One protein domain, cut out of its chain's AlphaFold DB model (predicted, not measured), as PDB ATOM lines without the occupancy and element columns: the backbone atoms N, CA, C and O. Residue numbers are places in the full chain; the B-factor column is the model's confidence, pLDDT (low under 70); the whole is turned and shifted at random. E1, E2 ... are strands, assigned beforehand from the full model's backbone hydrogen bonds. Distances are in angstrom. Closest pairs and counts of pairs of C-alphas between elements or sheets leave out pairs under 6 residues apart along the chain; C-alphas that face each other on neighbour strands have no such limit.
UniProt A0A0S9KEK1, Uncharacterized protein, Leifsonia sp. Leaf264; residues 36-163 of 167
ATOM      1  N   THR A  36     208.582 168.207  86.402       92.75
ATOM      2  CA  THR A  36     207.497 168.808  85.625       92.75
ATOM      3  C   THR A  36     206.160 168.558  86.318       92.75
ATOM      4  O   THR A  36     205.846 167.403  86.617       92.75
ATOM      5  N   LYS A  37     205.381 169.615  86.553       92.44
ATOM      6  CA  LYS A  37     204.026 169.554  87.123       92.44
ATOM      7  C   LYS A  37     203.039 170.314  86.244       92.44
ATOM      8  O   LYS A  37     203.423 171.318  85.647       92.44
ATOM      9  N   TYR A  38     201.788 169.868  86.194       92.56
ATOM     10  CA  TYR A  38     200.691 170.686  85.666       92.56
ATOM     11  C   TYR A  38     200.390 171.857  86.602       92.56
ATOM     12  O   TYR A  38     200.614 171.753  87.811       92.56
ATOM     13  N   ALA A  39     199.822 172.943  86.074       91.31
ATOM     14  CA  ALA A  39     199.440 174.102  86.874       91.31
ATOM     15  C   ALA A  39     198.513 173.714  88.043       91.31
ATOM     16  O   ALA A  39     198.681 174.180  89.171       91.31
ATOM     17  N   THR A  40     197.601 172.765  87.812       92.50
ATOM     18  CA  THR A  40     196.690 172.217  88.832       92.50
ATOM     19  C   THR A  40     197.381 171.444  89.960       92.50
ATOM     20  O   THR A  40     196.765 171.173  90.988       92.50
ATOM     21  N   GLU A  41     198.636 171.035  89.767       92.75
ATOM     22  CA  GLU A  41     199.434 170.267  90.730       92.75
ATOM     23  C   GLU A  41     200.424 171.144  91.514       92.75
ATOM     24  O   GLU A  41     201.136 170.629  92.381       92.75
ATOM     25  N   ILE A  42     200.490 172.446  91.210       91.94
ATOM     26  CA  ILE A  42     201.354 173.405  91.902       91.94
ATOM     27  C   ILE A  42     200.815 173.659  93.312       91.94
ATOM     28  O   ILE A  42     199.643 174.002  93.492       91.94
ATOM     29  N   LEU A  43     201.694 173.525  94.303       91.25
ATOM     30  CA  LEU A  43     201.391 173.661  95.723       91.25
ATOM     31  C   LEU A  43     202.163 174.830  96.355       91.25
ATOM     32  O   LEU A  43     203.247 175.169  95.885       91.25
ATOM     33  N   PRO A  44     201.665 175.404  97.464       91.31
ATOM     34  CA  PRO A  44     202.447 176.328  98.281       91.31
ATOM     35  C   PRO A  44     203.825 175.756  98.649       91.31
ATOM     36  O   PRO A  44     203.930 174.590  99.040       91.31
ATOM     37  N   GLY A  45     204.864 176.582  98.532       88.06
ATOM     38  CA  GLY A  45     206.267 176.217  98.747       88.06
ATOM     39  C   GLY A  45     206.979 175.651  97.512       88.06
ATOM     40  O   GLY A  45     208.204 175.511  97.535       88.06
ATOM     41  N   ASP A  46     206.254 175.346  96.433       91.19
ATOM     42  CA  ASP A  46     206.873 175.052  95.141       91.19
ATOM     43  C   ASP A  46     207.598 176.295  94.597       91.19
ATOM     44  O   ASP A  46     207.191 177.436  94.827       91.19
ATOM     45  N   ILE A  47     208.672 176.073  93.842       90.94
ATOM     46  CA  ILE A  47     209.378 177.131  93.117       90.94
ATOM     47  C   ILE A  47     209.198 176.870  91.628       90.94
ATOM     48  O   ILE A  47     209.703 175.872  91.112       90.94
ATOM     49  N   LEU A  48     208.485 177.764  90.945       92.19
ATOM     50  CA  LEU A  48     208.361 177.722  89.490       92.19
ATOM     51  C   LEU A  48     209.704 178.086  88.877       92.19
ATOM     52  O   LEU A  48     210.325 179.058  89.304       92.19
ATOM     53  N   VAL A  49     210.136 177.320  87.882       90.12
ATOM     54  CA  VAL A  49     211.367 177.569  87.135       90.12
ATOM     55  C   VAL A  49     211.006 177.863  85.690       90.12
ATOM     56  O   VAL A  49     210.405 177.042  84.996       90.12
ATOM     57  N   GLY A  50     211.333 179.077  85.266       86.50
ATOM     58  CA  GLY A  50     211.078 179.565  83.925       86.50
ATOM     59  C   GLY A  50     212.197 179.157  82.963       86.50
ATOM     60  O   GLY A  50     213.318 178.861  83.401       86.50
ATOM     61  N   PRO A  51     211.933 179.129  81.647       80.75
ATOM     62  CA  PRO A  51     212.918 178.757  80.630       80.75
ATOM     63  C   PRO A  51     214.212 179.588  80.665       80.75
ATOM     64  O   PRO A  51     215.254 179.095  80.228       80.75
ATOM     65  N   ASN A  52     214.177 180.811  81.198       78.12
ATOM     66  CA  ASN A  52     215.351 181.681  81.308       78.12
ATOM     67  C   ASN A  52     216.113 181.518  82.637       78.12
ATOM     68  O   ASN A  52     217.068 182.249  82.902       78.12
ATOM     69  N   GLY A  53     215.717 180.559  83.483       77.00
ATOM     70  CA  GLY A  53     216.265 180.376  84.831       77.00
ATOM     71  C   GLY A  53     215.655 181.315  85.879       77.00
ATOM     72  O   GLY A  53     216.087 181.312  87.032       77.00
ATOM     73  N   THR A  54     214.650 182.096  85.484       85.12
ATOM     74  CA  THR A  54     213.742 182.853  86.350       85.12
ATOM     75  C   THR A  54     213.078 181.915  87.345       85.12
ATOM     76  O   THR A  54     212.735 180.779  87.012       85.12
ATOM     77  N   ARG A  55     212.911 182.374  88.583       88.62
ATOM     78  CA  ARG A  55     212.294 181.580  89.646       88.62
ATOM     79  C   ARG A  55     211.192 182.382  90.311       88.62
ATOM     80  O   ARG A  55     211.361 183.578  90.506       88.62
ATOM     81  N   ALA A  56     210.086 181.738  90.653       90.50
ATOM     82  CA  ALA A  56     209.011 182.365  91.413       90.50
ATOM     83  C   ALA A  56     208.566 181.431  92.535       90.50
ATOM     84  O   ALA A  56     208.195 180.281  92.288       90.50
ATOM     85  N   THR A  57     208.629 181.923  93.770       91.25
ATOM     86  CA  THR A  57     208.152 181.175  94.936       91.25
ATOM     87  C   THR A  57     206.629 181.211  94.972       91.25
ATOM     88  O   THR A  57     206.041 182.283  94.842       91.25
ATOM     89  N   VAL A  58     205.996 180.050  95.143       92.31
ATOM     90  CA  VAL A  58     204.539 179.934  95.254       92.31
ATOM     91  C   VAL A  58     204.123 180.073  96.712       92.31
ATOM     92  O   VAL A  58     204.364 179.176  97.521       92.31
ATOM     93  N   ASP A  59     203.448 181.170  97.036       92.50
ATOM     94  CA  ASP A  59     202.875 181.402  98.363       92.50
ATOM     95  C   ASP A  59     201.515 180.714  98.501       92.50
ATOM     96  O   ASP A  59     201.218 180.087  99.522       92.50
ATOM     97  N   ASN A  60     200.699 180.787  97.447       93.69
ATOM     98  CA  ASN A  60     199.410 180.115  97.371       93.69
ATOM     99  C   ASN A  60     199.055 179.729  95.925       93.69
ATOM    100  O   ASN A  60     199.542 180.327  94.970       93.69
ATOM    101  N   SER A  61     198.197 178.725  95.757       92.69
ATOM    102  CA  SER A  61     197.719 178.260  94.452       92.69
ATOM    103  C   SER A  61     196.275 177.799  94.584       92.69
ATOM    104  O   SER A  61     195.997 176.796  95.244       92.69
ATOM    105  N   ASP A  62     195.364 178.485  93.896       94.00
ATOM    106  CA  ASP A  62     193.928 178.196  93.892       94.00
ATOM    107  C   ASP A  62     193.332 178.256  92.477       94.00
ATOM    108  O   ASP A  62     193.962 178.713  91.523       94.00
ATOM    109  N   GLU A  63     192.112 177.738  92.315       92.12
ATOM    110  CA  GLU A  63     191.362 177.902  91.065       92.12
ATOM    111  C   GLU A  63     190.946 179.370  90.937       92.12
ATOM    112  O   GLU A  63     190.478 179.985  91.899       92.12
ATOM    113  N   SER A  64     191.127 179.950  89.754       89.50
ATOM    114  CA  SER A  64     190.784 181.346  89.528       89.50
ATOM    115  C   SER A  64     189.273 181.535  89.424       89.50
ATOM    116  O   SER A  64     188.602 180.982  88.555       89.50
ATOM    117  N   PHE A  65     188.733 182.415  90.268       86.12
ATOM    118  CA  PHE A  65     187.349 182.888  90.148       86.12
ATOM    119  C   PHE A  65     187.183 184.006  89.107       86.12
ATOM    120  O   PHE A  65     186.056 184.363  88.769       86.12
ATOM    121  N   VAL A  66     188.291 184.582  88.628       84.62
ATOM    122  CA  VAL A  66     188.296 185.684  87.651       84.62
ATOM    123  C   VAL A  66     188.391 185.141  86.224       84.62
ATOM    124  O   VAL A  66     187.698 185.622  85.330       84.62
ATOM    125  N   PHE A  67     189.204 184.100  86.021       85.88
ATOM    126  CA  PHE A  67     189.477 183.477  84.728       85.88
ATOM    127  C   PHE A  67     189.193 181.979  84.814       85.88
ATOM    128  O   PHE A  67     189.944 181.225  85.424       85.88
ATOM    129  N   HIS A  68     188.088 181.545  84.213       87.88
ATOM    130  CA  HIS A  68     187.708 180.134  84.221       87.88
ATOM    131  C   HIS A  68     188.725 179.289  83.440       87.88
ATOM    132  O   HIS A  68     189.059 179.642  82.311       87.88
ATOM    133  N   GLY A  69     189.133 178.150  84.009       86.94
ATOM    134  CA  GLY A  69     190.153 177.268  83.423       86.94
ATOM    135  C   GLY A  69     191.593 177.705  83.699       86.94
ATOM    136  O   GLY A  69     192.513 177.190  83.073       86.94
ATOM    137  N   CYS A  70     191.784 178.662  84.614       91.69
ATOM    138  CA  CYS A  70     193.100 179.088  85.059       91.69
ATOM    139  C   CYS A  70     193.293 178.847  86.560       91.69
ATOM    140  O   CYS A  70     192.368 178.993  87.367       91.69
ATOM    141  N   ARG A  71     194.546 178.637  86.953       93.56
ATOM    142  CA  ARG A  71     195.037 178.800  88.320       93.56
ATOM    143  C   ARG A  71     195.357 180.258  88.604       93.56
ATOM    144  O   ARG A  71     195.939 180.939  87.765       93.56
ATOM    145  N   ALA A  72     195.005 180.709  89.802       94.31
ATOM    146  CA  ALA A  72     195.537 181.920  90.409       94.31
ATOM    147  C   ALA A  72     196.661 181.508  91.366       94.31
ATOM    148  O   ALA A  72     196.412 180.866  92.390       94.31
ATOM    149  N   ILE A  73     197.896 181.836  91.002       93.94
ATOM    150  CA  ILE A  73     199.099 181.484  91.753       93.94
ATOM    151  C   ILE A  73     199.668 182.758  92.357       93.94
ATOM    152  O   ILE A  73     200.127 183.651  91.645       93.94
ATOM    153  N   GLU A  74     199.610 182.858  93.677       94.00
ATOM    154  CA  GLU A  74     200.206 183.962  94.417       94.00
ATOM    155  C   GLU A  74     201.705 183.716  94.548       94.00
ATOM    156  O   GLU A  74     202.144 182.655  94.995       94.00
ATOM    157  N   THR A  75     202.479 184.711  94.135       92.50
ATOM    158  CA  THR A  75     203.935 184.707  94.199       92.50
ATOM    159  C   THR A  75     204.432 185.998  94.826       92.50
ATOM    160  O   THR A  75     203.696 186.977  94.958       92.50
ATOM    161  N   GLU A  76     205.729 186.043  95.098       88.69
ATOM    162  CA  GLU A  76     206.437 187.251  95.526       88.69
ATOM    163  C   GLU A  76     206.333 188.442  94.551       88.69
ATOM    164  O   GLU A  76     206.544 189.582  94.963       88.69
ATOM    165  N   PHE A  77     205.991 188.198  93.280       90.31
ATOM    166  CA  PHE A  77     205.756 189.244  92.277       90.31
ATOM    167  C   PHE A  77     204.290 189.707  92.225       90.31
ATOM    168  O   PHE A  77     203.991 190.740  91.633       90.31
ATOM    169  N   GLY A  78     203.366 188.954  92.829       89.81
ATOM    170  CA  GLY A  78     201.916 189.138  92.735       89.81
ATOM    171  C   GLY A  78     201.202 187.884  92.222       89.81
ATOM    172  O   GLY A  78     201.751 186.779  92.259       89.81
ATOM    173  N   THR A  79     199.956 188.038  91.764       92.38
ATOM    174  CA  THR A  79     199.124 186.910  91.313       92.38
ATOM    175  C   THR A  79     199.311 186.628  89.823       92.38
ATOM    176  O   THR A  79     198.875 187.406  88.970       92.38
ATOM    177  N   LEU A  80     199.913 185.480  89.518       93.00
ATOM    178  CA  LEU A  80     199.992 184.910  88.178       93.00
ATOM    179  C   LEU A  80     198.699 184.163  87.856       93.00
ATOM    180  O   LEU A  80     198.224 183.356  88.656       93.00
ATOM    181  N   TYR A  81     198.153 184.399  86.668       92.25
ATOM    182  CA  TYR A  81     197.042 183.620  86.137       92.25
ATOM    183  C   TYR A  81     197.538 182.749  84.997       92.25
ATOM    184  O   TYR A  81     198.078 183.244  84.008       92.25
ATOM    185  N   ILE A  82     197.366 181.444  85.168       90.88
ATOM    186  CA  ILE A  82     197.991 180.431  84.324       90.88
ATOM    187  C   ILE A  82     196.939 179.406  83.926       90.88
ATOM    188  O   ILE A  82     196.201 178.939  84.786       90.88
ATOM    189  N   ASP A  83     196.868 179.056  82.645       90.56
ATOM    190  CA  ASP A  83     195.970 178.007  82.149       90.56
ATOM    191  C   ASP A  83     196.268 176.652  82.828       90.56
ATOM    192  O   ASP A  83     197.432 176.278  83.005       90.56
ATOM    193  N   ASP A  84     195.218 175.930  83.232       89.50
ATOM    194  CA  ASP A  84     195.305 174.655  83.958       89.50
ATOM    195  C   ASP A  84     196.096 173.575  83.194       89.50
ATOM    196  O   ASP A  84     196.740 172.721  83.816       89.50
ATOM    197  N   ASP A  85     196.074 173.621  81.857       89.69
ATOM    198  CA  ASP A  85     196.711 172.628  80.989       89.69
ATOM    199  C   ASP A  85     198.224 172.865  80.808       89.69
ATOM    200  O   ASP A  85     198.924 172.024  80.228       89.69
ATOM    201  N   LEU A  86     198.757 173.992  81.299       89.75
ATOM    202  CA  LEU A  86     200.183 174.302  81.210       89.75
ATOM    203  C   LEU A  86     201.003 173.512  82.229       89.75
ATOM    204  O   LEU A  86     200.576 173.236  83.351       89.75
ATOM    205  N   THR A  87     202.226 173.168  81.832       91.06
ATOM    206  CA  THR A  87     203.189 172.467  82.684       91.06
ATOM    207  C   THR A  87     204.427 173.309  82.931       91.06
ATOM    208  O   THR A  87     204.937 173.926  81.997       91.06
ATOM    209  N   PHE A  88     204.965 173.230  84.144       89.62
ATOM    210  CA  PHE A  88     206.136 173.984  84.583       89.62
ATOM    211  C   PHE A  88     207.205 173.054  85.125       89.62
ATOM    212  O   PHE A  88     206.894 172.013  85.710       89.62
ATOM    213  N   GLU A  89     208.466 173.450  84.969       92.50
ATOM    214  CA  GLU A  89     209.514 172.911  85.823       92.50
ATOM    215  C   GLU A  89     209.346 173.495  87.225       92.50
ATOM    216  O   GLU A  89     209.166 174.698  87.405       92.50
ATOM    217  N   VAL A  90     209.357 172.615  88.219       90.44
ATOM    218  CA  VAL A  90     209.135 172.961  89.616       90.44
ATOM    219  C   VAL A  90     210.239 172.363  90.465       90.44
ATOM    220  O   VAL A  90     210.492 171.155  90.427       90.44
ATOM    221  N   GLU A  91     210.869 173.210  91.265       88.62
ATOM    222  CA  GLU A  91     211.799 172.804  92.309       88.62
ATOM    223  C   GLU A  91     211.086 172.717  93.666       88.62
ATOM    224  O   GLU A  91     210.162 173.488  93.933       88.62
ATOM    225  N   PRO A  92     211.501 171.790  94.549       76.81
ATOM    226  CA  PRO A  92     210.966 171.728  95.903       76.81
ATOM    227  C   PRO A  92     211.441 172.909  96.762       76.81
ATOM    228  O   PRO A  92     212.532 173.455  96.560       76.81
ATOM    229  N   GLU A  93     210.662 173.212  97.801       67.19
ATOM    230  CA  GLU A  93     211.018 174.171  98.849       67.19
ATOM    231  C   GLU A  93     212.439 173.905  99.396       67.19
ATOM    232  O   GLU A  93     212.784 172.785  99.791       67.19
ATOM    233  N   GLY A  94     213.279 174.945  99.412       61.25
ATOM    234  CA  GLY A  94     214.667 174.876  99.886       61.25
ATOM    235  C   GLY A  94     215.730 174.689  98.799       61.25
ATOM    236  O   GLY A  94     216.918 174.601  99.129       61.25
ATOM    237  N   ALA A  95     215.353 174.662  97.516       67.06
ATOM    238  CA  ALA A  95     216.322 174.763  96.430       67.06
ATOM    239  C   ALA A  95     217.099 176.097  96.528       67.06
ATOM    240  O   ALA A  95     216.485 177.152  96.718       67.06
ATOM    241  N   PRO A  96     218.443 176.080  96.432       62.44
ATOM    242  CA  PRO A  96     219.280 177.237  96.742       62.44
ATOM    243  C   PRO A  96     218.886 178.440  95.885       62.44
ATOM    244  O   PRO A  96     218.815 178.315  94.665       62.44
ATOM    245  N   ALA A  97     218.629 179.591  96.512       63.25
ATOM    246  CA  ALA A  97     218.343 180.839  95.805       63.25
ATOM    247  C   ALA A  97     219.468 181.159  94.809       63.25
ATOM    248  O   ALA A  97     220.652 180.961  95.114       63.25
ATOM    249  N   LEU A  98     219.106 181.647  93.619       63.91
ATOM    250  CA  LEU A  98     220.110 182.117  92.674       63.91
ATOM    251  C   LEU A  98     220.718 183.391  93.250       63.91
ATOM    252  O   LEU A  98     220.035 184.382  93.478       63.91
ATOM    253  N   THR A  99     222.013 183.340  93.543       60.22
ATOM    254  CA  THR A  99     222.753 184.513  93.998       60.22
ATOM    255  C   THR A  99     223.307 185.206  92.773       60.22
ATOM    256  O   THR A  99     224.250 184.731  92.137       60.22
ATOM    257  N   TYR A 100     222.701 186.330  92.431       63.66
ATOM    258  CA  TYR A 100     223.240 187.215  91.420       63.66
ATOM    259  C   TYR A 100     224.314 188.121  92.051       63.66
ATOM    260  O   TYR A 100     224.246 188.400  93.251       63.66
ATOM    261  N   PRO A 101     225.346 188.546  91.294       64.69
ATOM    262  CA  PRO A 101     226.291 189.558  91.774       64.69
ATOM    263  C   PRO A 101     225.541 190.831  92.191       64.69
ATOM    264  O   PRO A 101     224.399 191.012  91.776       64.69
ATOM    265  N   GLU A 102     226.163 191.710  92.989       69.12
ATOM    266  CA  GLU A 102     225.539 193.001  93.315       69.12
ATOM    267  C   GLU A 102     225.127 193.712  92.024       69.12
ATOM    268  O   GLU A 102     225.950 193.953  91.138       69.12
ATOM    269  N   ARG A 103     223.830 193.985  91.915       75.50
ATOM    270  CA  ARG A 103     223.212 194.678  90.793       75.50
ATOM    271  C   ARG A 103     222.662 195.989  91.309       75.50
ATOM    272  O   ARG A 103     222.119 196.048  92.410       75.50
ATOM    273  N   SER A 104     222.812 197.032  90.509       86.38
ATOM    274  CA  SER A 104     222.103 198.276  90.754       86.38
ATOM    275  C   SER A 104     220.631 198.059  90.427       86.38
ATOM    276  O   SER A 104     220.299 197.491  89.389       86.38
ATOM    277  N   THR A 105     219.765 198.471  91.342       91.50
ATOM    278  CA  THR A 105     218.317 198.494  91.152       91.50
ATOM    279  C   THR A 105     217.812 199.909  91.361       91.50
ATOM    280  O   THR A 105     218.454 200.737  92.016       91.50
ATOM    281  N   TYR A 106     216.647 200.193  90.798       92.31
ATOM    282  CA  TYR A 106     215.880 201.387  91.110       92.31
ATOM    283  C   TYR A 106     214.405 201.028  91.244       92.31
ATOM    284  O   TYR A 106     213.953 199.992  90.762       92.31
ATOM    285  N   THR A 107     213.657 201.881  91.934       94.94
ATOM    286  CA  THR A 107     212.218 201.700  92.110       94.94
ATOM    287  C   THR A 107     211.474 202.228  90.893       94.94
ATOM    288  O   THR A 107     211.741 203.344  90.441       94.94
ATOM    289  N   LYS A 108     210.533 201.434  90.383       94.50
ATOM    290  CA  LYS A 108     209.691 201.765  89.234       94.50
ATOM    291  C   LYS A 108     208.244 201.368  89.540       94.50
ATOM    292  O   LYS A 108     208.012 200.272  90.054       94.50
ATOM    293  N   ALA A 109     207.292 202.262  89.275       95.06
ATOM    294  CA  ALA A 109     205.871 201.942  89.368       95.06
ATOM    295  C   ALA A 109     205.465 201.029  88.205       95.06
ATOM    296  O   ALA A 109     206.035 201.122  87.116       95.06
ATOM    297  N   ALA A 110     204.475 200.166  88.421       93.19
ATOM    298  CA  ALA A 110     204.041 199.210  87.412       93.19
ATOM    299  C   ALA A 110     203.536 199.906  86.137       93.19
ATOM    300  O   ALA A 110     203.774 199.409  85.042       93.19
ATOM    301  N   GLU A 111     202.892 201.073  86.255       95.00
ATOM    302  CA  GLU A 111     202.443 201.867  85.099       95.00
ATOM    303  C   GLU A 111     203.567 202.358  84.185       95.00
ATOM    304  O   GLU A 111     203.322 202.611  83.006       95.00
ATOM    305  N   ASP A 112     204.786 202.464  84.712       95.25
ATOM    306  CA  ASP A 112     205.950 202.910  83.955       95.25
ATOM    307  C   ASP A 112     206.703 201.742  83.307       95.25
ATOM    308  O   ASP A 112     207.667 201.980  82.574       95.25
ATOM    309  N   PHE A 113     206.342 200.490  83.609       95.12
ATOM    310  CA  PHE A 113     207.040 199.315  83.096       95.12
ATOM    311  C   PHE A 113     207.089 199.281  81.567       95.12
ATOM    312  O   PHE A 113     206.159 199.679  80.866       95.12
ATOM    313  N   GLU A 114     208.200 198.764  81.057       94.81
ATOM    314  CA  GLU A 114     208.456 198.568  79.638       94.81
ATOM    315  C   GLU A 114     208.852 197.109  79.384       94.81
ATOM    316  O   GLU A 114     209.438 196.445  80.243       94.81
ATOM    317  N   ALA A 115     208.550 196.599  78.188       94.81
ATOM    318  CA  ALA A 115     209.029 195.287  77.770       94.81
ATOM    319  C   ALA A 115     210.566 195.237  77.825       94.81
ATOM    320  O   ALA A 115     211.248 196.125  77.306       94.81
ATOM    321  N   GLY A 116     211.100 194.183  78.436       92.12
ATOM    322  CA  GLY A 116     212.520 194.020  78.736       92.12
ATOM    323  C   GLY A 116     212.927 194.464  80.143       92.12
ATOM    324  O   GLY A 116     214.022 194.102  80.570       92.12
ATOM    325  N   ASP A 117     212.076 195.177  80.889       94.00
ATOM    326  CA  ASP A 117     212.333 195.425  82.308       94.00
ATOM    327  C   ASP A 117     212.453 194.096  83.068       94.00
ATOM    328  O   ASP A 117     211.711 193.141  82.826       94.00
ATOM    329  N   VAL A 118     213.372 194.052  84.035       93.12
ATOM    330  CA  VAL A 118     213.566 192.887  84.902       93.12
ATOM    331  C   VAL A 118     213.270 193.271  86.342       93.12
ATOM    332  O   VAL A 118     214.058 193.969  86.985       93.12
ATOM    333  N   ILE A 119     212.143 192.785  86.855       92.81
ATOM    334  CA  ILE A 119     211.719 192.960  88.242       92.81
ATOM    335  C   ILE A 119     212.604 192.104  89.147       92.81
ATOM    336  O   ILE A 119     212.850 190.933  88.863       92.81
ATOM    337  N   VAL A 120     213.043 192.679  90.261       90.38
ATOM    338  CA  VAL A 120     213.758 191.995  91.338       90.38
ATOM    339  C   VAL A 120     212.813 191.837  92.518       90.38
ATOM    340  O   VAL A 120     212.373 192.816  93.119       90.38
ATOM    341  N   ALA A 121     212.494 190.596  92.864       87.12
ATOM    342  CA  ALA A 121     211.701 190.317  94.046       87.12
ATOM    343  C   ALA A 121     212.559 190.304  95.323       87.12
ATOM    344  O   ALA A 121     213.779 190.119  95.256       87.12
ATOM    345  N   PRO A 122     211.942 190.429  96.515       82.31
ATOM    346  CA  PRO A 122     212.666 190.435  97.787       82.31
ATOM    347  C   PRO A 122     213.530 189.192  98.052       82.31
ATOM    348  O   PRO A 122     214.485 189.270  98.824       82.31
ATOM    349  N   SER A 123     213.221 188.045  97.436       80.88
ATOM    350  CA  SER A 123     214.057 186.839  97.539       80.88
ATOM    351  C   SER A 123     215.339 186.898  96.693       80.88
ATOM    352  O   SER A 123     216.198 186.022  96.816       80.88
ATOM    353  N   GLY A 124     215.478 187.915  95.835       80.88
ATOM    354  CA  GLY A 124     216.518 188.023  94.811       80.88
ATOM    355  C   GLY A 124     216.165 187.324  93.496       80.88
ATOM    356  O   GLY A 124     216.966 187.350  92.558       80.88
ATOM    357  N   ASN A 125     214.986 186.706  93.413       85.94
ATOM    358  CA  ASN A 125     214.451 186.182  92.167       85.94
ATOM    359  C   ASN A 125     214.150 187.310  91.178       85.94
ATOM    360  O   ASN A 125     213.847 188.441  91.556       85.94
ATOM    361  N   LEU A 126     214.245 186.979  89.896       89.31
ATOM    362  CA  LEU A 126     214.088 187.924  88.802       89.31
ATOM    363  C   LEU A 126     212.900 187.517  87.955       89.31
ATOM    364  O   LEU A 126     212.702 186.318  87.782       89.31
ATOM    365  N   LEU A 127     212.187 188.494  87.409       91.75
ATOM    366  CA  LEU A 127     211.118 188.291  86.439       91.75
ATOM    367  C   LEU A 127     211.280 189.276  85.288       91.75
ATOM    368  O   LEU A 127     211.290 190.483  85.513       91.75
ATOM    369  N   THR A 128     211.412 188.760  84.070       93.31
ATOM    370  CA  THR A 128     211.477 189.598  82.866       93.31
ATOM    371  C   THR A 128     210.065 189.901  82.385       93.31
ATOM    372  O   THR A 128     209.225 189.001  82.342       93.31
ATOM    373  N   ILE A 129     209.812 191.157  82.035       94.81
ATOM    374  CA  ILE A 129     208.566 191.590  81.407       94.81
ATOM    375  C   ILE A 129     208.685 191.375  79.900       94.81
ATOM    376  O   ILE A 129     209.521 192.003  79.249       94.81
ATOM    377  N   ASP A 130     207.842 190.509  79.346       94.75
ATOM    378  CA  ASP A 130     207.808 190.232  77.908       94.75
ATOM    379  C   ASP A 130     206.905 191.230  77.173       94.75
ATOM    380  O   ASP A 130     207.278 191.751  76.120       94.75
ATOM    381  N   ASP A 131     205.742 191.530  77.751       96.62
ATOM    382  CA  ASP A 131     204.814 192.549  77.265       96.62
ATOM    383  C   ASP A 131     204.011 193.149  78.424       96.62
ATOM    384  O   ASP A 131     203.880 192.552  79.497       96.62
ATOM    385  N   ILE A 132     203.466 194.346  78.216       96.25
ATOM    386  CA  ILE A 132     202.609 195.002  79.196       96.25
ATOM    387  C   ILE A 132     201.497 195.810  78.538       96.25
ATOM    388  O   ILE A 132     201.720 196.666  77.680       96.25
ATOM    389  N   GLU A 133     200.274 195.600  79.019       95.88
ATOM    390  CA  GLU A 133     199.115 196.381  78.608       95.88
ATOM    391  C   GLU A 133     198.153 196.665  79.764       95.88
ATOM    392  O   GLU A 133     198.191 196.053  80.830       95.88
ATOM    393  N   ARG A 134     197.231 197.608  79.555       94.00
ATOM    394  CA  ARG A 134     196.127 197.821  80.496       94.00
ATOM    395  C   ARG A 134     195.145 196.666  80.416       94.00
ATOM    396  O   ARG A 134     194.590 196.395  79.354       94.00
ATOM    397  N   SER A 135     194.855 196.058  81.562       91.88
ATOM    398  CA  SER A 135     193.932 194.935  81.624       91.88
ATOM    399  C   SER A 135     192.521 195.362  81.227       91.88
ATOM    400  O   SER A 135     191.901 196.235  81.839       91.88
ATOM    401  N   SER A 136     191.981 194.694  80.209       88.38
ATOM    402  CA  SER A 136     190.568 194.810  79.840       88.38
ATOM    403  C   SER A 136     189.646 193.989  80.751       88.38
ATOM    404  O   SER A 136     188.432 194.206  80.749       88.38
ATOM    405  N   VAL A 137     190.211 193.068  81.541       85.62
ATOM    406  CA  VAL A 137     189.465 192.103  82.366       85.62
ATOM    407  C   VAL A 137     189.429 192.509  83.842       85.62
ATOM    408  O   VAL A 137     188.425 192.283  84.514       85.62
ATOM    409  N   MET A 138     190.478 193.169  84.337       85.81
ATOM    410  CA  MET A 138     190.572 193.702  85.700       85.81
ATOM    411  C   MET A 138     190.833 195.214  85.661       85.81
ATOM    412  O   MET A 138     191.978 195.643  85.520       85.81
ATOM    413  N   PRO A 139     189.774 196.042  85.762       87.00
ATOM    414  CA  PRO A 139     189.906 197.494  85.717       87.00
ATOM    415  C   PRO A 139     190.834 198.033  86.812       87.00
ATOM    416  O   PRO A 139     190.667 197.698  87.982       87.00
ATOM    417  N   GLY A 140     191.764 198.912  86.430       87.62
ATOM    418  CA  GLY A 140     192.776 199.473  87.336       87.62
ATOM    419  C   GLY A 140     194.023 198.599  87.498       87.62
ATOM    420  O   GLY A 140     194.896 198.937  88.297       87.62
ATOM    421  N   CYS A 141     194.114 197.498  86.745       93.06
ATOM    422  CA  CYS A 141     195.300 196.658  86.690       93.06
ATOM    423  C   CYS A 141     195.971 196.692  85.313       93.06
ATOM    424  O   CYS A 141     195.327 196.891  84.279       93.06
ATOM    425  N   LEU A 142     197.266 196.415  85.312       94.56
ATOM    426  CA  LEU A 142     198.070 196.091  84.144       94.56
ATOM    427  C   LEU A 142     198.140 194.572  84.012       94.56
ATOM    428  O   LEU A 142     198.237 193.874  85.021       94.56
ATOM    429  N   ALA A 143     198.046 194.076  82.784       94.94
ATOM    430  CA  ALA A 143     198.368 192.709  82.418       94.94
ATOM    431  C   ALA A 143     199.831 192.693  81.966       94.94
ATOM    432  O   ALA A 143     200.174 193.302  80.955       94.94
ATOM    433  N   VAL A 144     200.684 192.052  82.757       95.75
ATOM    434  CA  VAL A 144     202.124 191.938  82.525       95.75
ATOM    435  C   VAL A 144     202.408 190.510  82.092       95.75
ATOM    436  O   VAL A 144     202.322 189.579  82.899       95.75
ATOM    437  N   GLU A 145     202.704 190.323  80.813       95.12
ATOM    438  CA  GLU A 145     203.104 189.028  80.281       95.12
ATOM    439  C   GLU A 145     204.561 188.746  80.641       95.12
ATOM    440  O   GLU A 145     205.429 189.620  80.586       95.12
ATOM    441  N   ASN A 146     204.817 187.510  81.048       92.88
ATOM    442  CA  ASN A 146     206.143 186.999  81.349       92.88
ATOM    443  C   ASN A 146     206.219 185.512  80.986       92.88
ATOM    444  O   ASN A 146     205.221 184.880  80.627       92.88
ATOM    445  N   GLU A 147     207.397 184.923  81.170       89.38
ATOM    446  CA  GLU A 147     207.669 183.539  80.784       89.38
ATOM    447  C   GLU A 147     206.815 182.473  81.497       89.38
ATOM    448  O   GLU A 147     206.747 181.337  81.023       89.38
ATOM    449  N   PHE A 148     206.161 182.807  82.616       89.81
ATOM    450  CA  PHE A 148     205.238 181.907  83.313       89.81
ATOM    451  C   PHE A 148     203.782 182.061  82.865       89.81
ATOM    452  O   PHE A 148     203.015 181.100  82.933       89.81
ATOM    453  N   GLY A 149     203.381 183.265  82.461       89.31
ATOM    454  CA  GLY A 149     201.996 183.617  82.170       89.31
ATOM    455  C   GLY A 149     201.731 185.104  82.385       89.31
ATOM    456  O   GLY A 149     202.632 185.933  82.268       89.31
ATOM    457  N   THR A 150     200.487 185.453  82.718       93.50
ATOM    458  CA  THR A 150     200.093 186.854  82.918       93.50
ATOM    459  C   THR A 150     200.012 187.191  84.403       93.50
ATOM    460  O   THR A 150     199.198 186.638  85.146       93.50
ATOM    461  N   LEU A 151     200.843 188.137  84.829       93.81
ATOM    462  CA  LEU A 151     200.793 188.771  86.140       93.81
ATOM    463  C   LEU A 151     199.862 189.983  86.068       93.81
ATOM    464  O   LEU A 151     199.986 190.800  85.160       93.81
ATOM    465  N   TYR A 152     198.943 190.130  87.022       92.25
ATOM    466  CA  TYR A 152     198.103 191.327  87.083       92.25
ATOM    467  C   TYR A 152     198.471 192.204  88.270       92.25
ATOM    468  O   TYR A 152     198.377 191.778  89.421       92.25
ATOM    469  N   LEU A 153     198.861 193.441  87.975       92.81
ATOM    470  CA  LEU A 153     199.384 194.395  88.952       92.81
ATOM    471  C   LEU A 153     198.522 195.646  88.992       92.81
ATOM    472  O   LEU A 153     198.042 196.094  87.956       92.81
ATOM    473  N   GLY A 154     198.337 196.238  90.170       91.75
ATOM    474  CA  GLY A 154     197.796 197.596  90.249       91.75
ATOM    475  C   GLY A 154     198.777 198.599  89.636       91.75
ATOM    476  O   GLY A 154     199.981 198.446  89.819       91.75
ATOM    477  N   GLU A 155     198.267 199.620  88.940       90.81
ATOM    478  CA  GLU A 155     199.093 200.620  88.232       90.81
ATOM    479  C   GLU A 155     200.126 201.309  89.151       90.81
ATOM    480  O   GLU A 155     201.265 201.528  88.751       90.81
ATOM    481  N   GLU A 156     199.752 201.573  90.407       92.12
ATOM    482  CA  GLU A 156     200.581 202.296  91.384       92.12
ATOM    483  C   GLU A 156     201.525 201.388  92.200       92.12
ATOM    484  O   GLU A 156     202.216 201.873  93.097       92.12
ATOM    485  N   VAL A 157     201.535 200.067  91.969       91.75
ATOM    486  CA  VAL A 157     202.418 199.163  92.726       91.75
ATOM    487  C   VAL A 157     203.859 199.369  92.269       91.75
ATOM    488  O   VAL A 157     204.149 199.321  91.078       91.75
ATOM    489  N   GLU A 158     204.764 199.575  93.218       94.50
ATOM    490  CA  GLU A 158     206.183 199.794  92.947       94.50
ATOM    491  C   GLU A 158     207.003 198.519  93.140       94.50
ATOM    492  O   GLU A 158     206.797 197.767  94.096       94.50
ATOM    493  N   PHE A 159     207.984 198.325  92.262       94.25
ATOM    494  CA  PHE A 159     208.938 197.224  92.332       94.25
ATOM    495  C   PHE A 159     210.371 197.724  92.166       94.25
ATOM    496  O   PHE A 159     210.618 198.782  91.586       94.25
ATOM    497  N   GLU A 160     211.328 196.937  92.656       94.44
ATOM    498  CA  GLU A 160     212.723 197.099  92.258       94.44
ATOM    499  C   GLU A 160     212.917 196.518  90.855       94.44
ATOM    500  O   GLU A 160     212.509 195.392  90.582       94.44
ATOM    501  N   VAL A 161     213.542 197.286  89.967       93.69
ATOM    502  CA  VAL A 161     213.884 196.883  88.597       93.69
ATOM    503  C   VAL A 161     215.394 196.982  88.418       93.69
ATOM    504  O   VAL A 161     216.035 197.876  88.980       93.69
ATOM    505  N   LEU A 162     215.979 196.041  87.676       91.62
ATOM    506  CA  LEU A 162     217.408 196.049  87.369       91.62
ATOM    507  C   LEU A 162     217.804 197.271  86.538       91.62
ATOM    508  O   LEU A 162     217.217 197.555  85.500       91.62
ATOM    509  N   ASP A 163     218.868 197.948  86.966       86.88
ATOM    510  CA  ASP A 163     219.519 198.993  86.184       86.88
ATOM    511  C   ASP A 163     220.554 198.372  85.237       86.88
ATOM    512  O   ASP A 163     221.723 198.184  85.588       86.88
TER     513      ASP A 163
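What this domain is: This is residues 36 to 163 of the 167 residues of an uncharacterized protein of Leifsonia sp. Leaf264 (UniProt A0A0S9KEK1). Two small lobes built of strands sit side by side, E1 to E6 in one and E7 to E13 in the other, and the pairing of E5 with E12 joins them into a curled wall of nine strands. A separate four-strand sheet, E7, E13, E8, E9, lies in the second lobe, and the long link of residues 92 to 104 runs round the outside from lobe to lobe. The printed part has 128 residues, with no named helix and thirteen named strands, E1 to E13 in chain order; the class is all strand. The large sheet has the order E1, E6, E2, E3, E4, E5, E12, E11, E10, and both sheets are antiparallel. The whole is compact, with a radius of gyration of the C-alphas of 14.0 A, and only just flat, spanning 37 by 36 by 20 A.

How they stand to each other: E1, residues 36 to 38, is an edge strand beside E6, residues 87 to 91, with N 37 and O 88 3.0 A apart. E6 is the neighbour of E2, residues 47 to 49, with N 49 and O 89 at 2.8 A. E2, E3, residues 55 to 63, E4, residues 70 to 75, and E5, residues 78 to 83, form a meander, each strand the antiparallel neighbour of the one before. N 48 and O 56 are 2.9 A apart, N 72 and O 62 2.8 A, and N 73 and O 80 2.8 A. E3 bends by 74 degrees at residue 59. E5 pairs with E12, residues 149 to 154, at 146 degrees, with N 81 and O 150 at 2.9 A. E10, residues 131 to 134, E11, residues 141 to 146, and E12 form another meander, with N 143 and O 133 at 2.8 A and N 144 and O 151 at 2.8 A. In the second sheet E7, residues 105 to 109, pairs with E13, residues 158 to 162, where N 108 and O 159 are 2.9 A apart. E13 pairs with E8, residues 118 to 120, with N 120 and O 160 at 2.8 A. E8 and E9, residues 126 to 128, are a hairpin, with N 119 and O 127 at 2.8 A. E9 runs on into E10 at 77 degrees. The closest C-alphas of E3 and E9, those of Arg 55 and Leu 126, are 6.6 A apart.

Where its parts are: E1 begins at C-alpha 36, (207.497, 168.808, 85.625). E3 is 21.3 A long, E12 16.7 A and E5 16.5 A. E13 ends at C-alpha 162, (217.408, 196.049, 87.369).

The domain as a whole: The C-alphas farthest apart, those of His 68 and Glu 102, are 41.0 A apart. The printed part has no cut, and the link E6 to E7 is long. Mean pLDDT of the printed part is 88.6, with residues 93 to 102 under 70.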